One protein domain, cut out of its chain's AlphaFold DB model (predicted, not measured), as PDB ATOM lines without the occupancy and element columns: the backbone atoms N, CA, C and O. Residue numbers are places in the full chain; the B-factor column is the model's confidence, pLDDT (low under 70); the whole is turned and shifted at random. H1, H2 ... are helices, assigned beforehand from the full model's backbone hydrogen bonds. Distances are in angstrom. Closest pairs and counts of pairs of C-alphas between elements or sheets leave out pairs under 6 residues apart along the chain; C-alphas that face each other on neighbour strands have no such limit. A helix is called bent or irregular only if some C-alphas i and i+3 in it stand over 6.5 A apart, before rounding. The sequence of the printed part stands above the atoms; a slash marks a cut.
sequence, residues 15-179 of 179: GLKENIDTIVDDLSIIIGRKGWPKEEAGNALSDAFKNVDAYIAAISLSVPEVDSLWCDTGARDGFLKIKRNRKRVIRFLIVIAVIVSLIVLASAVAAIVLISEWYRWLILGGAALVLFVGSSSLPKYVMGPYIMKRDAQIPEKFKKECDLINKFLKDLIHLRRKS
ATOM      1  N   GLY A  15     -11.324 -15.109 -54.200       77.62
ATOM      2  CA  GLY A  15     -11.782 -14.993 -52.807       77.62
ATOM      3  C   GLY A  15     -13.024 -14.108 -52.617       77.62
ATOM      4  O   GLY A  15     -13.865 -14.393 -51.772       77.62
ATOM      5  N   LEU A  16     -13.215 -13.063 -53.437       82.31
ATOM      6  CA  LEU A  16     -14.462 -12.280 -53.414       82.31
ATOM      7  C   LEU A  16     -15.648 -13.098 -53.930       82.31
ATOM      8  O   LEU A  16     -16.746 -12.981 -53.394       82.31
ATOM      9  N   LYS A  17     -15.439 -13.929 -54.959       83.88
ATOM     10  CA  LYS A  17     -16.483 -14.817 -55.489       83.88
ATOM     11  C   LYS A  17     -16.886 -15.881 -54.466       83.88
ATOM     12  O   LYS A  17     -18.079 -16.127 -54.333       83.88
ATOM     13  N   GLU A  18     -15.925 -16.439 -53.734       85.31
ATOM     14  CA  GLU A  18     -16.176 -17.372 -52.627       85.31
ATOM     15  C   GLU A  18     -16.983 -16.712 -51.504       85.31
ATOM     16  O   GLU A  18     -18.010 -17.251 -51.107       85.31
ATOM     17  N   ASN A  19     -16.617 -15.497 -51.079       86.00
ATOM     18  CA  ASN A  19     -17.387 -14.774 -50.061       86.00
ATOM     19  C   ASN A  19     -18.832 -14.484 -50.514       86.00
ATOM     20  O   ASN A  19     -19.760 -14.588 -49.711       86.00
ATOM     21  N   ILE A  20     -19.049 -14.133 -51.793       86.38
ATOM     22  CA  ILE A  20     -20.410 -13.967 -52.338       86.38
ATOM     23  C   ILE A  20     -21.167 -15.295 -52.274       86.38
ATOM     24  O   ILE A  20     -22.335 -15.304 -51.888       86.38
ATOM     25  N   ASP A  21     -20.525 -16.405 -52.633       87.25
ATOM     26  CA  ASP A  21     -21.148 -17.727 -52.585       87.25
ATOM     27  C   ASP A  21     -21.526 -18.131 -51.162       87.25
ATOM     28  O   ASP A  21     -22.637 -18.615 -50.960       87.25
ATOM     29  N   THR A  22     -20.671 -17.857 -50.175       87.75
ATOM     30  CA  THR A  22     -20.978 -18.093 -48.758       87.75
ATOM     31  C   THR A  22     -22.173 -17.264 -48.294       87.75
ATOM     32  O   THR A  22     -23.084 -17.813 -47.684       87.75
ATOM     33  N   ILE A  23     -22.247 -15.971 -48.639       88.06
ATOM     34  CA  ILE A  23     -23.422 -15.138 -48.312       88.06
ATOM     35  C   ILE A  23     -24.682 -15.694 -48.966       88.06
ATOM     36  O   ILE A  23     -25.736 -15.749 -48.331       88.06
ATOM     37  N   VAL A  24     -24.592 -16.070 -50.244       89.19
ATOM     38  CA  VAL A  24     -25.727 -16.629 -50.980       89.19
ATOM     39  C   VAL A  24     -26.201 -17.913 -50.313       89.19
ATOM     40  O   VAL A  24     -27.411 -18.098 -50.173       89.19
ATOM     41  N   ASP A  25     -25.281 -18.765 -49.874       89.06
ATOM     42  CA  ASP A  25     -25.602 -20.010 -49.191       89.06
ATOM     43  C   ASP A  25     -26.251 -19.773 -47.825       89.06
ATOM     44  O   ASP A  25     -27.362 -20.249 -47.579       89.06
ATOM     45  N   ASP A  26     -25.620 -18.954 -46.986       89.69
ATOM     46  CA  ASP A  26     -26.084 -18.639 -45.636       89.69
ATOM     47  C   ASP A  26     -27.470 -17.979 -45.658       89.69
ATOM     48  O   ASP A  26     -28.390 -18.397 -44.948       89.69
ATOM     49  N   LEU A  27     -27.674 -16.979 -46.523       88.94
ATOM     50  CA  LEU A  27     -28.982 -16.341 -46.692       88.94
ATOM     51  C   LEU A  27     -30.023 -17.311 -47.265       88.94
ATOM     52  O   LEU A  27     -31.190 -17.234 -46.879       88.94
ATOM     53  N   SER A  28     -29.624 -18.238 -48.145       86.88
ATOM     54  CA  SER A  28     -30.522 -19.264 -48.694       86.88
ATOM     55  C   SER A  28     -30.962 -20.282 -47.642       86.88
ATOM     56  O   SER A  28     -32.105 -20.742 -47.699       86.88
ATOM     57  N   ILE A  29     -30.104 -20.615 -46.674       86.50
ATOM     58  CA  ILE A  29     -30.466 -21.427 -45.502       86.50
ATOM     59  C   ILE A  29     -31.453 -20.651 -44.618       86.50
ATOM     60  O   ILE A  29     -32.485 -21.199 -44.219       86.50
ATOM     61  N   ILE A  30     -31.192 -19.361 -44.367       85.25
ATOM     62  CA  ILE A  30     -32.032 -18.509 -43.506       85.25
ATOM     63  C   ILE A  30     -33.465 -18.368 -44.027       85.25
ATOM     64  O   ILE A  30     -34.410 -18.453 -43.242       85.25
ATOM     65  N   ILE A  31     -33.643 -18.175 -45.334       85.00
ATOM     66  CA  ILE A  31     -34.979 -18.064 -45.946       85.00
ATOM     67  C   ILE A  31     -35.615 -19.428 -46.264       85.00
ATOM     68  O   ILE A  31     -36.687 -19.473 -46.862       85.00
ATOM     69  N   GLY A  32     -34.964 -20.542 -45.906       78.75
ATOM     70  CA  GLY A  32     -35.474 -21.898 -46.141       78.75
ATOM     71  C   GLY A  32     -35.467 -22.340 -47.609       78.75
ATOM     72  O   GLY A  32     -36.189 -23.264 -47.973       78.75
ATOM     73  N   ARG A  33     -34.672 -21.691 -48.472       75.38
ATOM     74  CA  ARG A  33     -34.533 -22.054 -49.893       75.38
ATOM     75  C   ARG A  33     -33.602 -23.248 -50.084       75.38
ATOM     76  O   ARG A  33     -33.851 -24.090 -50.944       75.38
ATOM     77  N   LYS A  34     -32.531 -23.311 -49.292       74.31
ATOM     78  CA  LYS A  34     -31.689 -24.501 -49.173       74.31
ATOM     79  C   LYS A  34     -32.249 -25.321 -48.017       74.31
ATOM     80  O   LYS A  34     -32.442 -24.788 -46.924       74.31
ATOM     81  N   GLY A  35     -32.578 -26.584 -48.293       62.81
ATOM     82  CA  GLY A  35     -33.076 -27.504 -47.276       62.81
ATOM     83  C   GLY A  35     -32.165 -27.478 -46.054       62.81
ATOM     84  O   GLY A  35     -30.946 -27.349 -46.176       62.81
ATOM     85  N   TRP A  36     -32.766 -27.537 -44.876       66.31
ATOM     86  CA  TRP A  36     -32.012 -27.425 -43.644       66.31
ATOM     87  C   TRP A  36     -31.079 -28.616 -43.451       66.31
ATOM     88  O   TRP A  36     -31.487 -29.747 -43.738       66.31
ATOM     89  N   PRO A  37     -29.846 -28.391 -42.960       64.31
ATOM     90  CA  PRO A  37     -28.937 -29.479 -42.639       64.31
ATOM     91  C   PRO A  37     -29.630 -30.474 -41.710       64.31
ATOM     92  O   PRO A  37     -30.195 -30.089 -40.686       64.31
ATOM     93  N   LYS A  38     -29.636 -31.753 -42.099       59.75
ATOM     94  CA  LYS A  38     -30.278 -32.822 -41.317       59.75
ATOM     95  C   LYS A  38     -29.587 -33.022 -39.966       59.75
ATOM     96  O   LYS A  38     -30.237 -33.398 -38.998       59.75
ATOM     97  N   GLU A  39     -28.297 -32.711 -39.910       56.97
ATOM     98  CA  GLU A  39     -27.479 -32.723 -38.707       56.97
ATOM     99  C   GLU A  39     -27.287 -31.275 -38.234       56.97
ATOM    100  O   GLU A  39     -26.917 -30.397 -39.009       56.97
ATOM    101  N   GLU A  40     -27.626 -31.006 -36.971       64.50
ATOM    102  CA  GLU A  40     -27.388 -29.722 -36.296       64.50
ATOM    103  C   GLU A  40     -27.952 -28.448 -36.971       64.50
ATOM    104  O   GLU A  40     -27.344 -27.379 -36.890       64.50
ATOM    105  N   ALA A  41     -29.153 -28.495 -37.568       65.44
ATOM    106  CA  ALA A  41     -29.760 -27.324 -38.233       65.44
ATOM    107  C   ALA A  41     -29.758 -26.032 -37.381       65.44
ATOM    108  O   ALA A  41     -29.624 -24.927 -37.908       65.44
ATOM    109  N   GLY A  42     -29.878 -26.160 -36.051       65.75
ATOM    110  CA  GLY A  42     -29.817 -25.028 -35.121       65.75
ATOM    111  C   GLY A  42     -28.450 -24.329 -35.071       65.75
ATOM    112  O   GLY A  42     -28.410 -23.097 -34.959       65.75
ATOM    113  N   ASN A  43     -27.353 -25.087 -35.189       73.94
ATOM    114  CA  ASN A  43     -25.985 -24.561 -35.242       73.94
ATOM    115  C   ASN A  43     -25.725 -23.916 -36.600       73.94
ATOM    116  O   ASN A  43     -25.355 -22.746 -36.645       73.94
ATOM    117  N   ALA A  44     -26.073 -24.609 -37.688       75.56
ATOM    118  CA  ALA A  44     -25.906 -24.095 -39.045       75.56
ATOM    119  C   ALA A  44     -26.606 -22.744 -39.260       75.56
ATOM    120  O   ALA A  44     -26.015 -21.804 -39.785       75.56
ATOM    121  N   LEU A  45     -27.846 -22.595 -38.779       80.56
ATOM    122  CA  LEU A  45     -28.555 -21.319 -38.874       80.56
ATOM    123  C   LEU A  45     -27.915 -20.235 -37.989       80.56
ATOM    124  O   LEU A  45     -27.902 -19.055 -38.337       80.56
ATOM    125  N   SER A  46     -27.390 -20.620 -36.824       81.56
ATOM    126  CA  SER A  46     -26.670 -19.703 -35.935       81.56
ATOM    127  C   SER A  46     -25.408 -19.154 -36.568       81.56
ATOM    128  O   SER A  46     -25.161 -17.949 -36.473       81.56
ATOM    129  N   ASP A  47     -24.657 -20.014 -37.237       84.31
ATOM    130  CA  ASP A  47     -23.429 -19.635 -37.912       84.31
ATOM    131  C   ASP A  47     -23.739 -18.802 -39.159       84.31
ATOM    132  O   ASP A  47     -23.169 -17.721 -39.295       84.31
ATOM    133  N   ALA A  48     -24.767 -19.155 -39.938       86.00
ATOM    134  CA  ALA A  48     -25.262 -18.321 -41.038       86.00
ATOM    135  C   ALA A  48     -25.608 -16.885 -40.578       86.00
ATOM    136  O   ALA A  48     -25.166 -15.900 -41.169       86.00
ATOM    137  N   PHE A  49     -26.331 -16.719 -39.460       86.50
ATOM    138  CA  PHE A  49     -26.653 -15.382 -38.926       86.50
ATOM    139  C   PHE A  49     -25.437 -14.582 -38.425       86.50
ATOM    140  O   PHE A  49     -25.534 -13.352 -38.299       86.50
ATOM    141  N   LYS A  50     -24.336 -15.245 -38.058       87.12
ATOM    142  CA  LYS A  50     -23.088 -14.586 -37.639       87.12
ATOM    143  C   LYS A  50     -22.235 -14.207 -38.847       87.12
ATOM    144  O   LYS A  50     -21.725 -13.092 -38.894       87.12
ATOM    145  N   ASN A  51     -22.131 -15.119 -39.805       87.94
ATOM    146  CA  ASN A  51     -21.248 -15.034 -40.957       87.94
ATOM    147  C   ASN A  51     -21.700 -13.971 -41.962       87.94
ATOM    148  O   ASN A  51     -20.871 -13.198 -42.439       87.94
ATOM    149  N   VAL A  52     -23.008 -13.866 -42.226       88.62
ATOM    150  CA  VAL A  52     -23.561 -12.939 -43.230       88.62
ATOM    151  C   VAL A  52     -23.117 -11.490 -43.005       88.62
ATOM    152  O   VAL A  52     -22.671 -10.846 -43.949       88.62
ATOM    153  N   ASP A  53     -23.178 -10.974 -41.772       84.19
ATOM    154  CA  ASP A  53     -22.783  -9.583 -41.491       84.19
ATOM    155  C   ASP A  53     -21.284  -9.352 -41.757       84.19
ATOM    156  O   ASP A  53     -20.902  -8.329 -42.330       84.19
ATOM    157  N   ALA A  54     -20.433 -10.308 -41.369       85.62
ATOM    158  CA  ALA A  54     -18.988 -10.221 -41.556       85.62
ATOM    159  C   ALA A  54     -18.600 -10.299 -43.040       85.62
ATOM    160  O   ALA A  54     -17.805  -9.483 -43.513       85.62
ATOM    161  N   TYR A  55     -19.193 -11.231 -43.789       87.00
ATOM    162  CA  TYR A  55     -18.913 -11.381 -45.214       87.00
ATOM    163  C   TYR A  55     -19.470 -10.222 -46.040       87.00
ATOM    164  O   TYR A  55     -18.778  -9.751 -46.942       87.00
ATOM    165  N   ILE A  56     -20.664  -9.704 -45.722       86.12
ATOM    166  CA  ILE A  56     -21.196  -8.506 -46.391       86.12
ATOM    167  C   ILE A  56     -20.241  -7.331 -46.173       86.12
ATOM    168  O   ILE A  56     -19.824  -6.715 -47.148       86.12
ATOM    169  N   ALA A  57     -19.813  -7.068 -44.933       84.25
ATOM    170  CA  ALA A  57     -18.866  -5.990 -44.650       84.25
ATOM    171  C   ALA A  57     -17.533  -6.163 -45.406       84.25
ATOM    172  O   ALA A  57     -17.028  -5.207 -45.997       84.25
ATOM    173  N   ALA A  58     -16.987  -7.383 -45.447       84.38
ATOM    174  CA  ALA A  58     -15.742  -7.680 -46.153       84.38
ATOM    175  C   ALA A  58     -15.852  -7.454 -47.672       84.38
ATOM    176  O   ALA A  58     -14.942  -6.897 -48.292       84.38
ATOM    177  N   ILE A  59     -16.970  -7.850 -48.284       85.25
ATOM    178  CA  ILE A  59     -17.201  -7.660 -49.721       85.25
ATOM    179  C   ILE A  59     -17.467  -6.191 -50.038       85.25
ATOM    180  O   ILE A  59     -16.929  -5.690 -51.026       85.25
ATOM    181  N   SER A  60     -18.224  -5.487 -49.193       83.38
ATOM    182  CA  SER A  60     -18.541  -4.064 -49.356       83.38
ATOM    183  C   SER A  60     -17.294  -3.178 -49.448       83.38
ATOM    184  O   SER A  60     -17.298  -2.199 -50.193       83.38
ATOM    185  N   LEU A  61     -16.191  -3.544 -48.781       81.94
ATOM    186  CA  LEU A  61     -14.908  -2.831 -48.899       81.94
ATOM    187  C   LEU A  61     -14.325  -2.881 -50.320       81.94
ATOM    188  O   LEU A  61     -13.713  -1.922 -50.788       81.94
ATOM    189  N   SER A  62     -14.514  -4.000 -51.019       80.06
ATOM    190  CA  SER A  62     -13.986  -4.210 -52.374       80.06
ATOM    191  C   SER A  62     -15.000  -3.848 -53.464       80.06
ATOM    192  O   SER A  62     -14.629  -3.409 -54.560       80.06
ATOM    193  N   VAL A  63     -16.285  -4.022 -53.160       81.31
ATOM    194  CA  VAL A  63     -17.430  -3.808 -54.045       81.31
ATOM    195  C   VAL A  63     -18.492  -2.996 -53.293       81.31
ATOM    196  O   VAL A  63     -19.446  -3.568 -52.765       81.31
ATOM    197  N   PRO A  64     -18.377  -1.656 -53.272       81.94
ATOM    198  CA  PRO A  64     -19.317  -0.792 -52.549       81.94
ATOM    199  C   PRO A  64     -20.774  -0.927 -53.018       81.94
ATOM    200  O   PRO A  64     -21.698  -0.662 -52.258       81.94
ATOM    201  N   GLU A  65     -20.984  -1.382 -54.260       83.06
ATOM    202  CA  GLU A  65     -22.309  -1.674 -54.828       83.06
ATOM    203  C   GLU A  65     -23.075  -2.730 -54.011       83.06
ATOM    204  O   GLU A  65     -24.302  -2.726 -54.000       83.06
ATOM    205  N   VAL A  66     -22.376  -3.628 -53.304       82.75
ATOM    206  CA  VAL A  66     -23.013  -4.636 -52.442       82.75
ATOM    207  C   VAL A  66     -23.622  -3.995 -51.196       82.75
ATOM    208  O   VAL A  66     -24.721  -4.381 -50.809       82.75
ATOM    209  N   ASP A  67     -22.967  -2.988 -50.610       84.12
ATOM    210  CA  ASP A  67     -23.493  -2.275 -49.439       84.12
ATOM    211  C   ASP A  67     -24.740  -1.459 -49.785       84.12
ATOM    212  O   ASP A  67     -25.738  -1.500 -49.060       84.12
ATOM    213  N   SER A  68     -24.710  -0.777 -50.940       83.31
ATOM    214  CA  SER A  68     -25.875  -0.036 -51.426       83.31
ATOM    215  C   SER A  68     -27.027  -0.991 -51.713       83.31
ATOM    216  O   SER A  68     -28.119  -0.785 -51.205       83.31
ATOM    217  N   LEU A  69     -26.785  -2.107 -52.414       86.12
ATOM    218  CA  LEU A  69     -27.816  -3.122 -52.658       86.12
ATOM    219  C   LEU A  69     -28.379  -3.702 -51.354       86.12
ATOM    220  O   LEU A  69     -29.584  -3.920 -51.256       86.12
ATOM    221  N   TRP A  70     -27.540  -3.936 -50.344       88.56
ATOM    222  CA  TRP A  70     -27.969  -4.476 -49.054       88.56
ATOM    223  C   TRP A  70     -28.905  -3.528 -48.294       88.56
ATOM    224  O   TRP A  70     -29.882  -3.977 -47.683       88.56
ATOM    225  N   CYS A  71     -28.638  -2.223 -48.363       85.12
ATOM    226  CA  CYS A  71     -29.456  -1.193 -47.728       85.12
ATOM    227  C   CYS A  71     -30.694  -0.830 -48.568       85.12
ATOM    228  O   CYS A  71     -31.809  -0.853 -48.047       85.12
ATOM    229  N   ASP A  72     -30.528  -0.577 -49.867       84.19
ATOM    230  CA  ASP A  72     -31.571  -0.066 -50.770       84.19
ATOM    231  C   ASP A  72     -32.691  -1.083 -51.014       84.19
ATOM    232  O   ASP A  72     -33.859  -0.722 -51.163       84.19
ATOM    233  N   THR A  73     -32.366  -2.379 -51.025       84.75
ATOM    234  CA  THR A  73     -33.376  -3.442 -51.171       84.75
ATOM    235  C   THR A  73     -34.205  -3.662 -49.904       84.75
ATOM    236  O   THR A  73     -35.165  -4.432 -49.935       84.75
ATOM    237  N   GLY A  74     -33.840  -3.044 -48.774       85.62
ATOM    238  CA  GLY A  74     -34.433  -3.321 -47.461       85.62
ATOM    239  C   GLY A  74     -34.104  -4.719 -46.916       85.62
ATOM    240  O   GLY A  74     -34.647  -5.128 -45.885       85.62
ATOM    241  N   ALA A  75     -33.219  -5.470 -47.583       87.69
ATOM    242  CA  ALA A  75     -32.817  -6.807 -47.162       87.69
ATOM    243  C   ALA A  75     -32.084  -6.781 -45.813       87.69
ATOM    244  O   ALA A  75     -32.331  -7.654 -44.976       87.69
ATOM    245  N   ARG A  76     -31.289  -5.733 -45.548       88.38
ATOM    246  CA  ARG A  76     -30.665  -5.489 -44.241       88.38
ATOM    247  C   ARG A  76     -31.676  -5.420 -43.106       88.38
ATOM    248  O   ARG A  76     -31.505  -6.091 -42.087       88.38
ATOM    249  N   ASP A  77     -32.736  -4.641 -43.273       89.44
ATOM    250  CA  ASP A  77     -33.757  -4.480 -42.238       89.44
ATOM    251  C   ASP A  77     -34.555  -5.766 -42.033       89.44
ATOM    252  O   ASP A  77     -34.809  -6.163 -40.890       89.44
ATOM    253  N   GLY A  78     -34.880  -6.466 -43.126       87.94
ATOM    254  CA  GLY A  78     -35.504  -7.785 -43.074       87.94
ATOM    255  C   GLY A  78     -34.653  -8.791 -42.297       87.94
ATOM    256  O   GLY A  78     -35.126  -9.409 -41.338       87.94
ATOM    257  N   PHE A  79     -33.368  -8.885 -42.632       90.81
ATOM    258  CA  PHE A  79     -32.406  -9.744 -41.948       90.81
ATOM    259  C   PHE A  79     -32.266  -9.393 -40.462       90.81
ATOM    260  O   PHE A  79     -32.375 -10.271 -39.600       90.81
ATOM    261  N   LEU A  80     -32.104  -8.108 -40.129       90.56
ATOM    262  CA  LEU A  80     -32.000  -7.652 -38.742       90.56
ATOM    263  C   LEU A  80     -33.270  -7.956 -37.943       90.56
ATOM    264  O   LEU A  80     -33.180  -8.303 -36.761       90.56
ATOM    265  N   LYS A  81     -34.451  -7.857 -38.556       91.06
ATOM    266  CA  LYS A  81     -35.725  -8.174 -37.903       91.06
ATOM    267  C   LYS A  81     -35.827  -9.663 -37.568       91.06
ATOM    268  O   LYS A  81     -36.152  -9.993 -36.421       91.06
ATOM    269  N   ILE A  82     -35.465 -10.544 -38.504       88.25
ATOM    270  CA  ILE A  82     -35.418 -11.997 -38.275       88.25
ATOM    271  C   ILE A  82     -34.388 -12.325 -37.181       88.25
ATOM    272  O   ILE A  82     -34.722 -12.982 -36.187       88.25
ATOM    273  N   LYS A  83     -33.167 -11.786 -37.287       89.25
ATOM    274  CA  LYS A  83     -32.073 -11.981 -36.317       89.25
ATOM    275  C   LYS A  83     -32.465 -11.547 -34.903       89.25
ATOM    276  O   LYS A  83     -32.242 -12.277 -33.933       89.25
ATOM    277  N   ARG A  84     -33.094 -10.374 -34.757       89.25
ATOM    278  CA  ARG A  84     -33.587  -9.864 -33.464       89.25
ATOM    279  C   ARG A  84     -34.672 -10.762 -32.880       89.25
ATOM    280  O   ARG A  84     -34.634 -11.028 -31.679       89.25
ATOM    281  N   ASN A  85     -35.616 -11.237 -33.694       87.75
ATOM    282  CA  ASN A  85     -36.657 -12.150 -33.225       87.75
ATOM    283  C   ASN A  85     -36.055 -13.464 -32.716       87.75
ATOM    284  O   ASN A  85     -36.363 -13.875 -31.599       87.75
ATOM    285  N   ARG A  86     -35.134 -14.072 -33.472       83.25
ATOM    286  CA  ARG A  86     -34.438 -15.297 -33.051       83.25
ATOM    287  C   ARG A  86     -33.694 -15.107 -31.725       83.25
ATOM    288  O   ARG A  86     -33.850 -15.908 -30.807       83.25
ATOM    289  N   LYS A  87     -32.980 -13.986 -31.565       86.50
ATOM    290  CA  LYS A  87     -32.300 -13.630 -30.304       86.50
ATOM    291  C   LYS A  87     -33.271 -13.497 -29.124       86.50
ATOM    292  O   LYS A  87     -32.935 -13.920 -28.020       86.50
ATOM    293  N   ARG A  88     -34.464 -12.925 -29.333       86.44
ATOM    294  CA  ARG A  88     -35.506 -12.850 -28.291       86.44
ATOM    295  C   ARG A  88     -36.037 -14.230 -27.918       86.44
ATOM    296  O   ARG A  88     -36.158 -14.501 -26.733       86.44
ATOM    297  N   VAL A  89     -36.305 -15.092 -28.901       84.44
ATOM    298  CA  VAL A  89     -36.792 -16.462 -28.659       84.44
ATOM    299  C   VAL A  89     -35.785 -17.256 -27.830       84.44
ATOM    300  O   VAL A  89     -36.161 -17.831 -26.815       84.44
ATOM    301  N   ILE A  90     -34.502 -17.223 -28.201       81.75
ATOM    302  CA  ILE A  90     -33.445 -17.918 -27.452       81.75
ATOM    303  C   ILE A  90     -33.354 -17.381 -26.018       81.75
ATOM    304  O   ILE A  90     -33.353 -18.160 -25.071       81.75
ATOM    305  N   ARG A  91     -33.343 -16.053 -25.831       81.81
ATOM    306  CA  ARG A  91     -33.335 -15.453 -24.485       81.81
ATOM    307  C   ARG A  91     -34.553 -15.859 -23.662       81.81
ATOM    308  O   ARG A  91     -34.404 -16.147 -22.484       81.81
ATOM    309  N   PHE A  92     -35.735 -15.890 -24.268       83.06
ATOM    310  CA  PHE A  92     -36.963 -16.294 -23.593       83.06
ATOM    311  C   PHE A  92     -36.898 -17.752 -23.117       83.06
ATOM    312  O   PHE A  92     -37.243 -18.031 -21.972       83.06
ATOM    313  N   LEU A  93     -36.383 -18.664 -23.950       81.12
ATOM    314  CA  LEU A  93     -36.169 -20.061 -23.559       81.12
ATOM    315  C   LEU A  93     -35.174 -20.186 -22.397       81.12
ATOM    316  O   LEU A  93     -35.435 -20.932 -21.455       81.12
ATOM    317  N   ILE A  94     -34.079 -19.417 -22.422       80.75
ATOM    318  CA  ILE A  94     -33.107 -19.365 -21.316       80.75
ATOM    319  C   ILE A  94     -33.779 -18.887 -20.028       80.75
ATOM    320  O   ILE A  94     -33.618 -19.522 -18.992       80.75
ATOM    321  N   VAL A  95     -34.569 -17.812 -20.088       81.62
ATOM    322  CA  VAL A  95     -35.287 -17.283 -18.918       81.62
ATOM    323  C   VAL A  95     -36.235 -18.328 -18.330       81.62
ATOM    324  O   VAL A  95     -36.220 -18.530 -17.120       81.62
ATOM    325  N   ILE A  96     -37.008 -19.040 -19.159       79.44
ATOM    326  CA  ILE A  96     -37.885 -20.119 -18.676       79.44
ATOM    327  C   ILE A  96     -37.075 -21.208 -17.973       79.44
ATOM    328  O   ILE A  96     -37.439 -21.611 -16.872       79.44
ATOM    329  N   ALA A  97     -35.975 -21.670 -18.570       78.81
ATOM    330  CA  ALA A  97     -35.147 -22.705 -17.955       78.81
ATOM    331  C   ALA A  97     -34.551 -22.257 -16.614       78.81
ATOM    332  O   ALA A  97     -34.519 -23.043 -15.666       78.81
ATOM    333  N   VAL A  98     -34.140 -20.991 -16.501       80.38
ATOM    334  CA  VAL A  98     -33.674 -20.408 -15.235       80.38
ATOM    335  C   VAL A  98     -34.798 -20.386 -14.198       80.38
ATOM    336  O   VAL A  98     -34.581 -20.828 -13.076       80.38
ATOM    337  N   ILE A  99     -36.007 -19.945 -14.564       79.12
ATOM    338  CA  ILE A  99     -37.164 -19.925 -13.652       79.12
ATOM    339  C   ILE A  99     -37.491 -21.337 -13.157       79.12
ATOM    340  O   ILE A  99     -37.639 -21.540 -11.956       79.12
ATOM    341  N   VAL A 100     -37.557 -22.323 -14.058       80.19
ATOM    342  CA  VAL A 100     -37.802 -23.727 -13.689       80.19
ATOM    343  C   VAL A 100     -36.722 -24.228 -12.728       80.19
ATOM    344  O   VAL A 100     -37.045 -24.843 -11.716       80.19
ATOM    345  N   SER A 101     -35.454 -23.906 -12.991       75.44
ATOM    346  CA  SER A 101     -34.337 -24.290 -12.119       75.44
ATOM    347  C   SER A 101     -34.451 -23.661 -10.725       75.44
ATOM    348  O   SER A 101     -34.219 -24.339  -9.727       75.44
ATOM    349  N   LEU A 102     -34.857 -22.388 -10.638       78.75
ATOM    350  CA  LEU A 102     -35.080 -21.695  -9.364       78.75
ATOM    351  C   LEU A 102     -36.260 -22.282  -8.582       78.75
ATOM    352  O   LEU A 102     -36.150 -22.445  -7.370       78.75
ATOM    353  N   ILE A 103     -37.362 -22.628  -9.258       77.81
ATOM    354  CA  ILE A 103     -38.517 -23.282  -8.623       77.81
ATOM    355  C   ILE A 103     -38.091 -24.623  -8.028       77.81
ATOM    356  O   ILE A 103     -38.367 -24.886  -6.862       77.81
ATOM    357  N   VAL A 104     -37.362 -25.442  -8.793       77.44
ATOM    358  CA  VAL A 104     -36.872 -26.739  -8.311       77.44
ATOM    359  C   VAL A 104     -35.933 -26.571  -7.115       77.44
ATOM    360  O   VAL A 104     -36.057 -27.307  -6.137       77.44
ATOM    361  N   LEU A 105     -35.040 -25.577  -7.147       75.81
ATOM    362  CA  LEU A 105     -34.159 -25.273  -6.019       75.81
ATOM    363  C   LEU A 105     -34.955 -24.857  -4.772       75.81
ATOM    364  O   LEU A 105     -34.694 -25.366  -3.685       75.81
ATOM    365  N   ALA A 106     -35.949 -23.979  -4.920       76.56
ATOM    366  CA  ALA A 106     -36.801 -23.543  -3.816       76.56
ATOM    367  C   ALA A 106     -37.614 -24.708  -3.225       76.56
ATOM    368  O   ALA A 106     -37.689 -24.848  -2.004       76.56
ATOM    369  N   SER A 107     -38.165 -25.583  -4.074       71.31
ATOM    370  CA  SER A 107     -38.859 -26.802  -3.643       71.31
ATOM    371  C   SER A 107     -37.928 -27.765  -2.906       71.31
ATOM    372  O   SER A 107     -38.330 -28.341  -1.898       71.31
ATOM    373  N   ALA A 108     -36.679 -27.910  -3.358       69.62
ATOM    374  CA  ALA A 108     -35.676 -28.721  -2.674       69.62
ATOM    375  C   ALA A 108     -35.336 -28.152  -1.286       69.62
ATOM    376  O   ALA A 108     -35.311 -28.901  -0.312       69.62
ATOM    377  N   VAL A 109     -35.148 -26.834  -1.161       71.69
ATOM    378  CA  VAL A 109     -34.898 -26.173   0.134       71.69
ATOM    379  C   VAL A 109     -36.091 -26.335   1.082       71.69
ATOM    380  O   VAL A 109     -35.899 -26.708   2.237       71.69
ATOM    381  N   ALA A 110     -37.320 -26.129   0.600       69.88
ATOM    382  CA  ALA A 110     -38.530 -26.323   1.400       69.88
ATOM    383  C   ALA A 110     -38.675 -27.775   1.891       69.88
ATOM    384  O   ALA A 110     -39.029 -28.002   3.046       69.88
ATOM    385  N   ALA A 111     -38.339 -28.756   1.047       64.69
ATOM    386  CA  ALA A 111     -38.344 -30.166   1.421       64.69
ATOM    387  C   ALA A 111     -37.303 -30.500   2.511       64.69
ATOM    388  O   ALA A 111     -37.589 -31.316   3.383       64.69
ATOM    389  N   ILE A 112     -36.127 -29.850   2.508       65.75
ATOM    390  CA  ILE A 112     -35.082 -30.045   3.539       65.75
ATOM    391  C   ILE A 112     -35.546 -29.526   4.902       65.75
ATOM    392  O   ILE A 112     -35.241 -30.137   5.922       65.75
ATOM    393  N   VAL A 113     -36.275 -28.408   4.927       65.44
ATOM    394  CA  VAL A 113     -36.767 -27.794   6.173       65.44
ATOM    395  C   VAL A 113     -37.869 -28.638   6.833       65.44
ATOM    396  O   VAL A 113     -38.052 -28.555   8.044       65.44
ATOM    397  N   LEU A 114     -38.589 -29.463   6.065       63.12
ATOM    398  CA  LEU A 114     -39.807 -30.135   6.525       63.12
ATOM    399  C   LEU A 114     -39.646 -31.607   6.967       63.12
ATOM    400  O   LEU A 114     -40.617 -32.136   7.502       63.12
ATOM    401  N   ILE A 115     -38.517 -32.311   6.743       55.25
ATOM    402  CA  ILE A 115     -38.515 -33.794   6.845       55.25
ATOM    403  C   ILE A 115     -37.245 -34.438   7.469       55.25
ATOM    404  O   ILE A 115     -36.126 -33.962   7.294       55.25
ATOM    405  N   SER A 116     -37.460 -35.558   8.188       64.19
ATOM    406  CA  SER A 116     -36.506 -36.447   8.887       64.19
ATOM    407  C   SER A 116     -35.401 -37.082   8.011       64.19
ATOM    408  O   SER A 116     -35.452 -37.064   6.781       64.19
ATOM    409  N   GLU A 117     -34.388 -37.679   8.665       68.19
ATOM    410  CA  GLU A 117     -33.076 -38.074   8.108       68.19
ATOM    411  C   GLU A 117     -33.074 -38.894   6.800       68.19
ATOM    412  O   GLU A 117     -32.113 -38.798   6.035       68.19
ATOM    413  N   TRP A 118     -34.125 -39.657   6.478       61.47
ATOM    414  CA  TRP A 118     -34.164 -40.462   5.245       61.47
ATOM    415  C   TRP A 118     -34.432 -39.652   3.968       61.47
ATOM    416  O   TRP A 118     -33.907 -39.985   2.905       61.47
ATOM    417  N   TYR A 119     -35.170 -38.545   4.055       62.94
ATOM    418  CA  TYR A 119     -35.461 -37.695   2.892       62.94
ATOM    419  C   TYR A 119     -34.282 -36.791   2.508       62.94
ATOM    420  O   TYR A 119     -34.209 -36.324   1.372       62.94
ATOM    421  N   ARG A 120     -33.303 -36.614   3.408       63.88
ATOM    422  CA  ARG A 120     -32.054 -35.874   3.156       63.88
ATOM    423  C   ARG A 120     -31.293 -36.430   1.953       63.88
ATOM    424  O   ARG A 120     -30.845 -35.658   1.110       63.88
ATOM    425  N   TRP A 121     -31.206 -37.756   1.839       66.88
ATOM    426  CA  TRP A 121     -30.523 -38.440   0.734       66.88
ATOM    427  C   TRP A 121     -31.283 -38.333  -0.590       66.88
ATOM    428  O   TRP A 121     -30.673 -38.129  -1.638       66.88
ATOM    429  N   LEU A 122     -32.617 -38.388  -0.538       65.12
ATOM    430  CA  LEU A 122     -33.493 -38.212  -1.699       65.12
ATOM    431  C   LEU A 122     -33.392 -36.783  -2.264       65.12
ATOM    432  O   LEU A 122     -33.333 -36.595  -3.480       65.12
ATOM    433  N   ILE A 123     -33.290 -35.776  -1.392       67.06
ATOM    434  CA  ILE A 123     -33.143 -34.371  -1.793       67.06
ATOM    435  C   ILE A 123     -31.722 -34.059  -2.274       67.06
ATOM    436  O   ILE A 123     -31.570 -33.365  -3.276       67.06
ATOM    437  N   LEU A 124     -30.683 -34.600  -1.628       71.69
ATOM    438  CA  LEU A 124     -29.305 -34.516  -2.132       71.69
ATOM    439  C   LEU A 124     -29.182 -35.150  -3.521       71.69
ATOM    440  O   LEU A 124     -28.552 -34.565  -4.398       71.69
ATOM    441  N   GLY A 125     -29.844 -36.290  -3.744       73.69
ATOM    442  CA  GLY A 125     -29.948 -36.922  -5.057       73.69
ATOM    443  C   GLY A 125     -30.655 -36.032  -6.078       73.69
ATOM    444  O   GLY A 125     -30.133 -35.832  -7.169       73.69
ATOM    445  N   GLY A 126     -31.792 -35.428  -5.717       71.62
ATOM    446  CA  GLY A 126     -32.520 -34.490  -6.579       71.62
ATOM    447  C   GLY A 126     -31.721 -33.228  -6.916       71.62
ATOM    448  O   GLY A 126     -31.645 -32.845  -8.080       71.62
ATOM    449  N   ALA A 127     -31.061 -32.612  -5.933       70.50
ATOM    450  CA  ALA A 127     -30.196 -31.451  -6.136       70.50
ATOM    451  C   ALA A 127     -28.961 -31.795  -6.983       70.50
ATOM    452  O   ALA A 127     -28.625 -31.041  -7.894       70.50
ATOM    453  N   ALA A 128     -28.326 -32.947  -6.749       72.94
ATOM    454  CA  ALA A 128     -27.237 -33.441  -7.588       72.94
ATOM    455  C   ALA A 128     -27.713 -33.719  -9.021       72.94
ATOM    456  O   ALA A 128     -27.018 -33.356  -9.964       72.94
ATOM    457  N   LEU A 129     -28.914 -34.278  -9.204       68.25
ATOM    458  CA  LEU A 129     -29.505 -34.507 -10.522       68.25
ATOM    459  C   LEU A 129     -29.809 -33.184 -11.234       68.25
ATOM    460  O   LEU A 129     -29.534 -33.057 -12.418       68.25
ATOM    461  N   VAL A 130     -30.319 -32.175 -10.526       70.25
ATOM    462  CA  VAL A 130     -30.598 -30.839 -11.083       70.25
ATOM    463  C   VAL A 130     -29.310 -30.102 -11.428       70.25
ATOM    464  O   VAL A 130     -29.227 -29.509 -12.501       70.25
ATOM    465  N   LEU A 131     -28.282 -30.177 -10.580       69.19
ATOM    466  CA  LEU A 131     -26.954 -29.638 -10.880       69.19
ATOM    467  C   LEU A 131     -26.304 -30.386 -12.048       69.19
ATOM    468  O   LEU A 131     -25.690 -29.753 -12.901       69.19
ATOM    469  N   PHE A 132     -26.478 -31.703 -12.150       68.00
ATOM    470  CA  PHE A 132     -25.996 -32.512 -13.270       68.00
ATOM    471  C   PHE A 132     -26.738 -32.183 -14.575       68.00
ATOM    472  O   PHE A 132     -26.119 -31.977 -15.615       68.00
ATOM    473  N   VAL A 133     -28.063 -32.036 -14.538       63.91
ATOM    474  CA  VAL A 133     -28.887 -31.634 -15.692       63.91
ATOM    475  C   VAL A 133     -28.611 -30.179 -16.092       63.91
ATOM    476  O   VAL A 133     -28.577 -29.868 -17.278       63.91
ATOM    477  N   GLY A 134     -28.368 -29.290 -15.126       58.25
ATOM    478  CA  GLY A 134     -28.042 -27.882 -15.357       58.25
ATOM    479  C   GLY A 134     -26.607 -27.636 -15.840       58.25
ATOM    480  O   GLY A 134     -26.387 -26.698 -16.602       58.25
ATOM    481  N   SER A 135     -25.639 -28.468 -15.430       60.69
ATOM    482  CA  SER A 135     -24.224 -28.378 -15.847       60.69
ATOM    483  C   SER A 135     -23.892 -29.183 -17.107       60.69
ATOM    484  O   SER A 135     -22.883 -28.917 -17.760       60.69
ATOM    485  N   SER A 136     -24.728 -30.151 -17.476       58.03
ATOM    486  CA  SER A 136     -24.551 -30.939 -18.695       58.03
ATOM    487  C   SER A 136     -25.035 -30.192 -19.940       58.03
ATOM    488  O   SER A 136     -25.689 -29.155 -19.883       58.03
ATOM    489  N   SER A 137     -24.747 -30.745 -21.117       57.28
ATOM    490  CA  SER A 137     -25.279 -30.278 -22.401       57.28
ATOM    491  C   SER A 137     -26.792 -30.488 -22.563       57.28
ATOM    492  O   SER A 137     -27.343 -30.119 -23.600       57.28
ATOM    493  N   LEU A 138     -27.492 -31.057 -21.574       54.12
ATOM    494  CA  LEU A 138     -28.933 -31.327 -21.614       54.12
ATOM    495  C   LEU A 138     -29.808 -30.101 -21.932       54.12
ATOM    496  O   LEU A 138     -30.731 -30.262 -22.730       54.12
ATOM    497  N   PRO A 139     -29.522 -28.868 -21.465       60.09
ATOM    498  CA  PRO A 139     -30.267 -27.686 -21.888       60.09
ATOM    499  C   PRO A 139     -30.194 -27.468 -23.404       60.09
ATOM    500  O   PRO A 139     -31.186 -27.055 -24.003       60.09
ATOM    501  N   LYS A 140     -29.072 -27.814 -24.061       61.41
ATOM    502  CA  LYS A 140     -28.970 -27.789 -25.533       61.41
ATOM    503  C   LYS A 140     -29.837 -28.870 -26.177       61.41
ATOM    504  O   LYS A 140     -30.514 -28.574 -27.156       61.41
ATOM    505  N   TYR A 141     -29.862 -30.085 -25.625       61.81
ATOM    506  CA  TYR A 141     -30.688 -31.184 -26.146       61.81
ATOM    507  C   TYR A 141     -32.191 -30.944 -25.954       61.81
ATOM    508  O   TYR A 141     -32.978 -31.281 -26.834       61.81
ATOM    509  N   VAL A 142     -32.596 -30.310 -24.850       64.06
ATOM    510  CA  VAL A 142     -34.002 -29.985 -24.575       64.06
ATOM    511  C   VAL A 142     -34.448 -28.755 -25.364       64.06
ATOM    512  O   VAL A 142     -35.529 -28.772 -25.942       64.06
ATOM    513  N   MET A 143     -33.636 -27.693 -25.449       67.19
ATOM    514  CA  MET A 143     -34.001 -26.478 -26.198       67.19
ATOM    515  C   MET A 143     -33.853 -26.626 -27.714       67.19
ATOM    516  O   MET A 143     -34.569 -25.950 -28.455       67.19
ATOM    517  N   GLY A 144     -32.955 -27.494 -28.184       70.00
ATOM    518  CA  GLY A 144     -32.655 -27.704 -29.602       70.00
ATOM    519  C   GLY A 144     -33.901 -27.943 -30.466       70.00
ATOM    520  O   GLY A 144     -34.123 -27.176 -31.404       70.00
ATOM    521  N   PRO A 145     -34.777 -28.907 -30.124       74.56
ATOM    522  CA  PRO A 145     -36.014 -29.163 -30.864       74.56
ATOM    523  C   PRO A 145     -36.969 -27.961 -30.921       74.56
ATOM    524  O   PRO A 145     -37.606 -27.721 -31.949       74.56
ATOM    525  N   TYR A 146     -37.067 -27.170 -29.846       75.19
ATOM    526  CA  TYR A 146     -37.907 -25.965 -29.825       75.19
ATOM    527  C   TYR A 146     -37.324 -24.849 -30.689       75.19
ATOM    528  O   TYR A 146     -38.075 -24.170 -31.394       75.19
ATOM    529  N   ILE A 147     -36.001 -24.673 -30.664       75.00
ATOM    530  CA  ILE A 147     -35.300 -23.720 -31.527       75.00
ATOM    531  C   ILE A 147     -35.478 -24.132 -32.991       75.00
ATOM    532  O   ILE A 147     -35.893 -23.296 -33.785       75.00
ATOM    533  N   MET A 148     -35.303 -25.413 -33.334       74.88
ATOM    534  CA  MET A 148     -35.524 -25.920 -34.697       74.88
ATOM    535  C   MET A 148     -36.961 -25.684 -35.179       74.88
ATOM    536  O   MET A 148     -37.154 -25.163 -36.275       74.88
ATOM    537  N   LYS A 149     -37.985 -25.983 -34.364       78.19
ATOM    538  CA  LYS A 149     -39.388 -25.703 -34.732       78.19
ATOM    539  C   LYS A 149     -39.644 -24.213 -34.969       78.19
ATOM    540  O   LYS A 149     -40.376 -23.855 -35.886       78.19
ATOM    541  N   ARG A 150     -39.068 -23.335 -34.141       78.69
ATOM    542  CA  ARG A 150     -39.221 -21.876 -34.276       78.69
ATOM    543  C   ARG A 150     -38.477 -21.323 -35.477       78.69
ATOM    544  O   ARG A 150     -39.010 -20.451 -36.160       78.69
ATOM    545  N   ASP A 151     -37.283 -21.834 -35.725       78.12
ATOM    546  CA  ASP A 151     -36.492 -21.481 -36.888       78.12
ATOM    547  C   ASP A 151     -37.244 -21.926 -38.172       78.12
ATOM    548  O   ASP A 151     -37.230 -21.207 -39.167       78.12
ATOM    549  N   ALA A 152     -37.995 -23.044 -38.144       78.31
ATOM    550  CA  ALA A 152     -38.659 -23.609 -39.334       78.31
ATOM    551  C   ALA A 152     -39.837 -22.754 -39.786       78.31
ATOM    552  O   ALA A 152     -40.205 -22.732 -40.954       78.31
ATOM    553  N   GLN A 153     -40.399 -22.008 -38.839       82.56
ATOM    554  CA  GLN A 153     -41.476 -21.056 -39.058       82.56
ATOM    555  C   GLN A 153     -40.968 -19.705 -39.579       82.56
ATOM    556  O   GLN A 153     -41.790 -18.834 -39.857       82.56
ATOM    557  N   ILE A 154     -39.649 -19.481 -39.699       83.25
ATOM    558  CA  ILE A 154     -39.102 -18.200 -40.178       83.25
ATOM    559  C   ILE A 154     -39.644 -17.829 -41.569       83.25
ATOM    560  O   ILE A 154     -40.154 -16.711 -41.684       83.25
ATOM    561  N   PRO A 155     -39.614 -18.708 -42.592       82.56
ATOM    562  CA  PRO A 155     -40.074 -18.350 -43.936       82.56
ATOM    563  C   PRO A 155     -41.557 -17.966 -43.980       82.56
ATOM    564  O   PRO A 155     -41.951 -17.063 -44.712       82.56
ATOM    565  N   GLU A 156     -42.381 -18.618 -43.159       85.31
ATOM    566  CA  GLU A 156     -43.819 -18.359 -43.093       85.31
ATOM    567  C   GLU A 156     -44.129 -17.082 -42.297       85.31
ATOM    568  O   GLU A 156     -44.866 -16.209 -42.756       85.31
ATOM    569  N   LYS A 157     -43.503 -16.919 -41.125       86.50
ATOM    570  CA  LYS A 157     -43.720 -15.775 -40.227       86.50
ATOM    571  C   LYS A 157     -43.133 -14.468 -40.764       86.50
ATOM    572  O   LYS A 157     -43.654 -13.397 -40.459       86.50
ATOM    573  N   PHE A 158     -42.052 -14.549 -41.535       88.38
ATOM    574  CA  PHE A 158     -41.310 -13.405 -42.071       88.38
ATOM    575  C   PHE A 158     -41.287 -13.407 -43.601       88.38
ATOM    576  O   PHE A 158     -40.274 -13.075 -44.216       88.38
ATOM    577  N   LYS A 159     -42.404 -13.795 -44.233       89.00
ATOM    578  CA  LYS A 159     -42.511 -13.914 -45.695       89.00
ATOM    579  C   LYS A 159     -42.054 -12.651 -46.430       89.00
ATOM    580  O   LYS A 159     -41.261 -12.735 -47.359       89.00
ATOM    581  N   LYS A 160     -42.491 -11.472 -45.968       90.81
ATOM    582  CA  LYS A 160     -42.121 -10.182 -46.576       90.81
ATOM    583  C   LYS A 160     -40.616  -9.930 -46.490       90.81
ATOM    584  O   LYS A 160     -40.007  -9.511 -47.466       90.81
ATOM    585  N   GLU A 161     -40.009 -10.191 -45.339       91.19
ATOM    586  CA  GLU A 161     -38.572 -10.030 -45.126       91.19
ATOM    587  C   GLU A 161     -37.767 -11.038 -45.957       91.19
ATOM    588  O   GLU A 161     -36.751 -10.673 -46.547       91.19
ATOM    589  N   CYS A 162     -38.249 -12.279 -46.070       88.50
ATOM    590  CA  CYS A 162     -37.650 -13.303 -46.923       88.50
ATOM    591  C   CYS A 162     -37.711 -12.913 -48.407       88.50
ATOM    592  O   CYS A 162     -36.740 -13.134 -49.127       88.50
ATOM    593  N   ASP A 163     -38.794 -12.273 -48.859       90.75
ATOM    594  CA  ASP A 163     -38.907 -11.760 -50.228       90.75
ATOM    595  C   ASP A 163     -37.884 -10.648 -50.515       90.75
ATOM    596  O   ASP A 163     -37.289 -10.631 -51.596       90.75
ATOM    597  N   LEU A 164     -37.631  -9.744 -49.558       90.50
ATOM    598  CA  LEU A 164     -36.594  -8.704 -49.685       90.50
ATOM    599  C   LEU A 164     -35.191  -9.320 -49.755       90.50
ATOM    600  O   LEU A 164     -34.412  -8.985 -50.647       90.50
ATOM    601  N   ILE A 165     -34.898 -10.284 -48.878       90.25
ATOM    602  CA  ILE A 165     -33.631 -11.028 -48.894       90.25
ATOM    603  C   ILE A 165     -33.465 -11.782 -50.220       90.25
ATOM    604  O   ILE A 165     -32.384 -11.785 -50.806       90.25
ATOM    605  N   ASN A 166     -34.532 -12.380 -50.750       89.62
ATOM    606  CA  ASN A 166     -34.488 -13.099 -52.020       89.62
ATOM    607  C   ASN A 166     -34.254 -12.170 -53.224       89.62
ATOM    608  O   ASN A 166     -33.604 -12.574 -54.189       89.62
ATOM    609  N   LYS A 167     -34.752 -10.926 -53.186       90.25
ATOM    610  CA  LYS A 167     -34.405  -9.908 -54.193       90.25
ATOM    611  C   LYS A 167     -32.908  -9.607 -54.156       90.25
ATOM    612  O   LYS A 167     -32.244  -9.767 -55.175       90.25
ATOM    613  N   PHE A 168     -32.369  -9.326 -52.971       90.81
ATOM    614  CA  PHE A 168     -30.936  -9.095 -52.783       90.81
ATOM    615  C   PHE A 168     -30.070 -10.282 -53.241       90.81
ATOM    616  O   PHE A 168     -29.061 -10.090 -53.915       90.81
ATOM    617  N   LEU A 169     -30.492 -11.522 -52.966       90.25
ATOM    618  CA  LEU A 169     -29.813 -12.727 -53.456       90.25
ATOM    619  C   LEU A 169     -29.722 -12.776 -54.986       90.25
ATOM    620  O   LEU A 169     -28.679 -13.138 -55.532       90.25
ATOM    621  N   LYS A 170     -30.802 -12.425 -55.695       89.44
ATOM    622  CA  LYS A 170     -30.794 -12.379 -57.166       89.44
ATOM    623  C   LYS A 170     -29.824 -11.317 -57.678       89.44
ATOM    624  O   LYS A 170     -29.094 -11.593 -58.632       89.44
ATOM    625  N   ASP A 171     -29.779 -10.163 -57.023       87.81
ATOM    626  CA  ASP A 171     -28.878  -9.068 -57.385       87.81
ATOM    627  C   ASP A 171     -27.407  -9.440 -57.140       87.81
ATOM    628  O   ASP A 171     -26.568  -9.242 -58.022       87.81
ATOM    629  N   LEU A 172     -27.096 -10.094 -56.013       85.62
ATOM    630  CA  LEU A 172     -25.766 -10.645 -55.714       85.62
ATOM    631  C   LEU A 172     -25.315 -11.683 -56.748       85.62
ATOM    632  O   LEU A 172     -24.191 -11.620 -57.251       85.62
ATOM    633  N   ILE A 173     -26.192 -12.624 -57.109       87.12
ATOM    634  CA  ILE A 173     -25.893 -13.642 -58.128       87.12
ATOM    635  C   ILE A 173     -25.649 -12.980 -59.489       87.12
ATOM    636  O   ILE A 173     -24.743 -13.383 -60.225       87.12
ATOM    637  N   HIS A 174     -26.430 -11.957 -59.839       86.06
ATOM    638  CA  HIS A 174     -26.228 -11.209 -61.075       86.06
ATOM    639  C   HIS A 174     -24.876 -10.480 -61.076       86.06
ATOM    640  O   HIS A 174     -24.146 -10.540 -62.069       86.06
ATOM    641  N   LEU A 175     -24.504  -9.863 -59.952       80.69
ATOM    642  CA  LEU A 175     -23.226  -9.174 -59.775       80.69
ATOM    643  C   LEU A 175     -22.035 -10.139 -59.900       80.69
ATOM    644  O   LEU A 175     -21.072  -9.836 -60.613       80.69
ATOM    645  N   ARG A 176     -22.139 -11.342 -59.318       79.94
ATOM    646  CA  ARG A 176     -21.144 -12.418 -59.469       79.94
ATOM    647  C   ARG A 176     -20.973 -12.873 -60.921       79.94
ATOM    648  O   ARG A 176     -19.854 -13.130 -61.347       79.94
ATOM    649  N   ARG A 177     -22.064 -13.001 -61.689       79.94
ATOM    650  CA  ARG A 177     -22.027 -13.481 -63.089       79.94
ATOM    651  C   ARG A 177     -21.518 -12.436 -64.081       79.94
ATOM    652  O   ARG A 177     -21.013 -12.793 -65.140       79.94
ATOM    653  N   LYS A 178     -21.693 -11.149 -63.777       66.56
ATOM    654  CA  LYS A 178     -21.319 -10.035 -64.665       66.56
ATOM    655  C   LYS A 178     -19.819  -9.701 -64.627       66.56
ATOM    656  O   LYS A 178     -19.361  -8.939 -65.487       66.56
ATOM    657  N   SER A 179     -19.086 -10.244 -63.652       52.72
ATOM    658  CA  SER A 179     -17.697  -9.921 -63.302       52.72
ATOM    659  C   SER A 179     -16.710 -11.071 -63.516       52.72
ATOM    660  O   SER A 179     -15.585 -10.755 -63.958       52.72
TER     661      SER A 179
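Overview. This is residues 15 to 179 of the 179 residues of an uncharacterized protein of Candidatus Heimdallarchaeota archaeon (UniProt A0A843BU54). A long helical arm reaches out of a helical head: the head holds H1, H2, H3, H8 and the first part of H4, and the arm is the rest of H4 with H5 folded back on it as a hairpin. H6 leads from the arm back to the head, and residues 113 to 118 stick out at the arm's tip. The printed part has 165 residues with eight named helices, H1 to H8 in order, and no named strand: all helix. It is loose, radius of gyration of the C-alphas 22.5 A, spans 79 by 29 by 27 A.

Arrangement. H1, residues 15 to 30, touches H2, residues 41 to 62, as a helical hairpin, closest C-alphas Asp 26 and Ala 48, 4.7 A. H2 touches H3, residues 64 to 72, with residues 56 to 60 alone, closest C-alphas Ser 60 and Asp 67, 5.3 A. H4, residues 75 to 114, and H5, residues 117 to 135, form a helical hairpin at a shallow tilt of 13 degrees, closest C-alphas Ala 108 and Ile 123, 6.3 A; H4 touches H5 with residues 101 to 112 alone. H6, residues 138 to 152, touches H2, closest C-alphas Gly 42 and Met 148, 5.8 A; there H2 uses residues 41 to 42 alone. H6 also touches H4, whose residues 86 to 93 alone take part, closest C-alphas Leu 93 and Met 143, 7.3 A. H7, residues 154 to 157, touches no helix but is near H4. H8, residues 159 to 178, touches H1, H3 and H4; with H4 the closest C-alphas are Gly 78 and Glu 161, 4.3 A, at a steep tilt of 50 degrees. Every O i to N i+4 pair is within hydrogen-bond range in H1, H3, H4 and H8; H2 has 15 of 18, H5 13 of 15, H6 9 of 11, and H7 is too short.

Along the chain. H1 begins at C-alpha 15 (-11.782, -14.993, -52.807). H4 runs 59.0 A, H2 31.4 A and H8 28.7 A, ending at C-alpha 178 (-21.319, -10.035, -64.665). H6 is only just irregular: C-alphas 142 and 145 are 6.7 A apart.

Size, cuts and confidence. The C-alphas farthest apart, Ser 116 and Lys 178, are 79.6 A apart. The printed part has no cut and no long link. Its mean pLDDT is 78.5; 39 residues are under 70, among them 110 to 123 and 131 to 143.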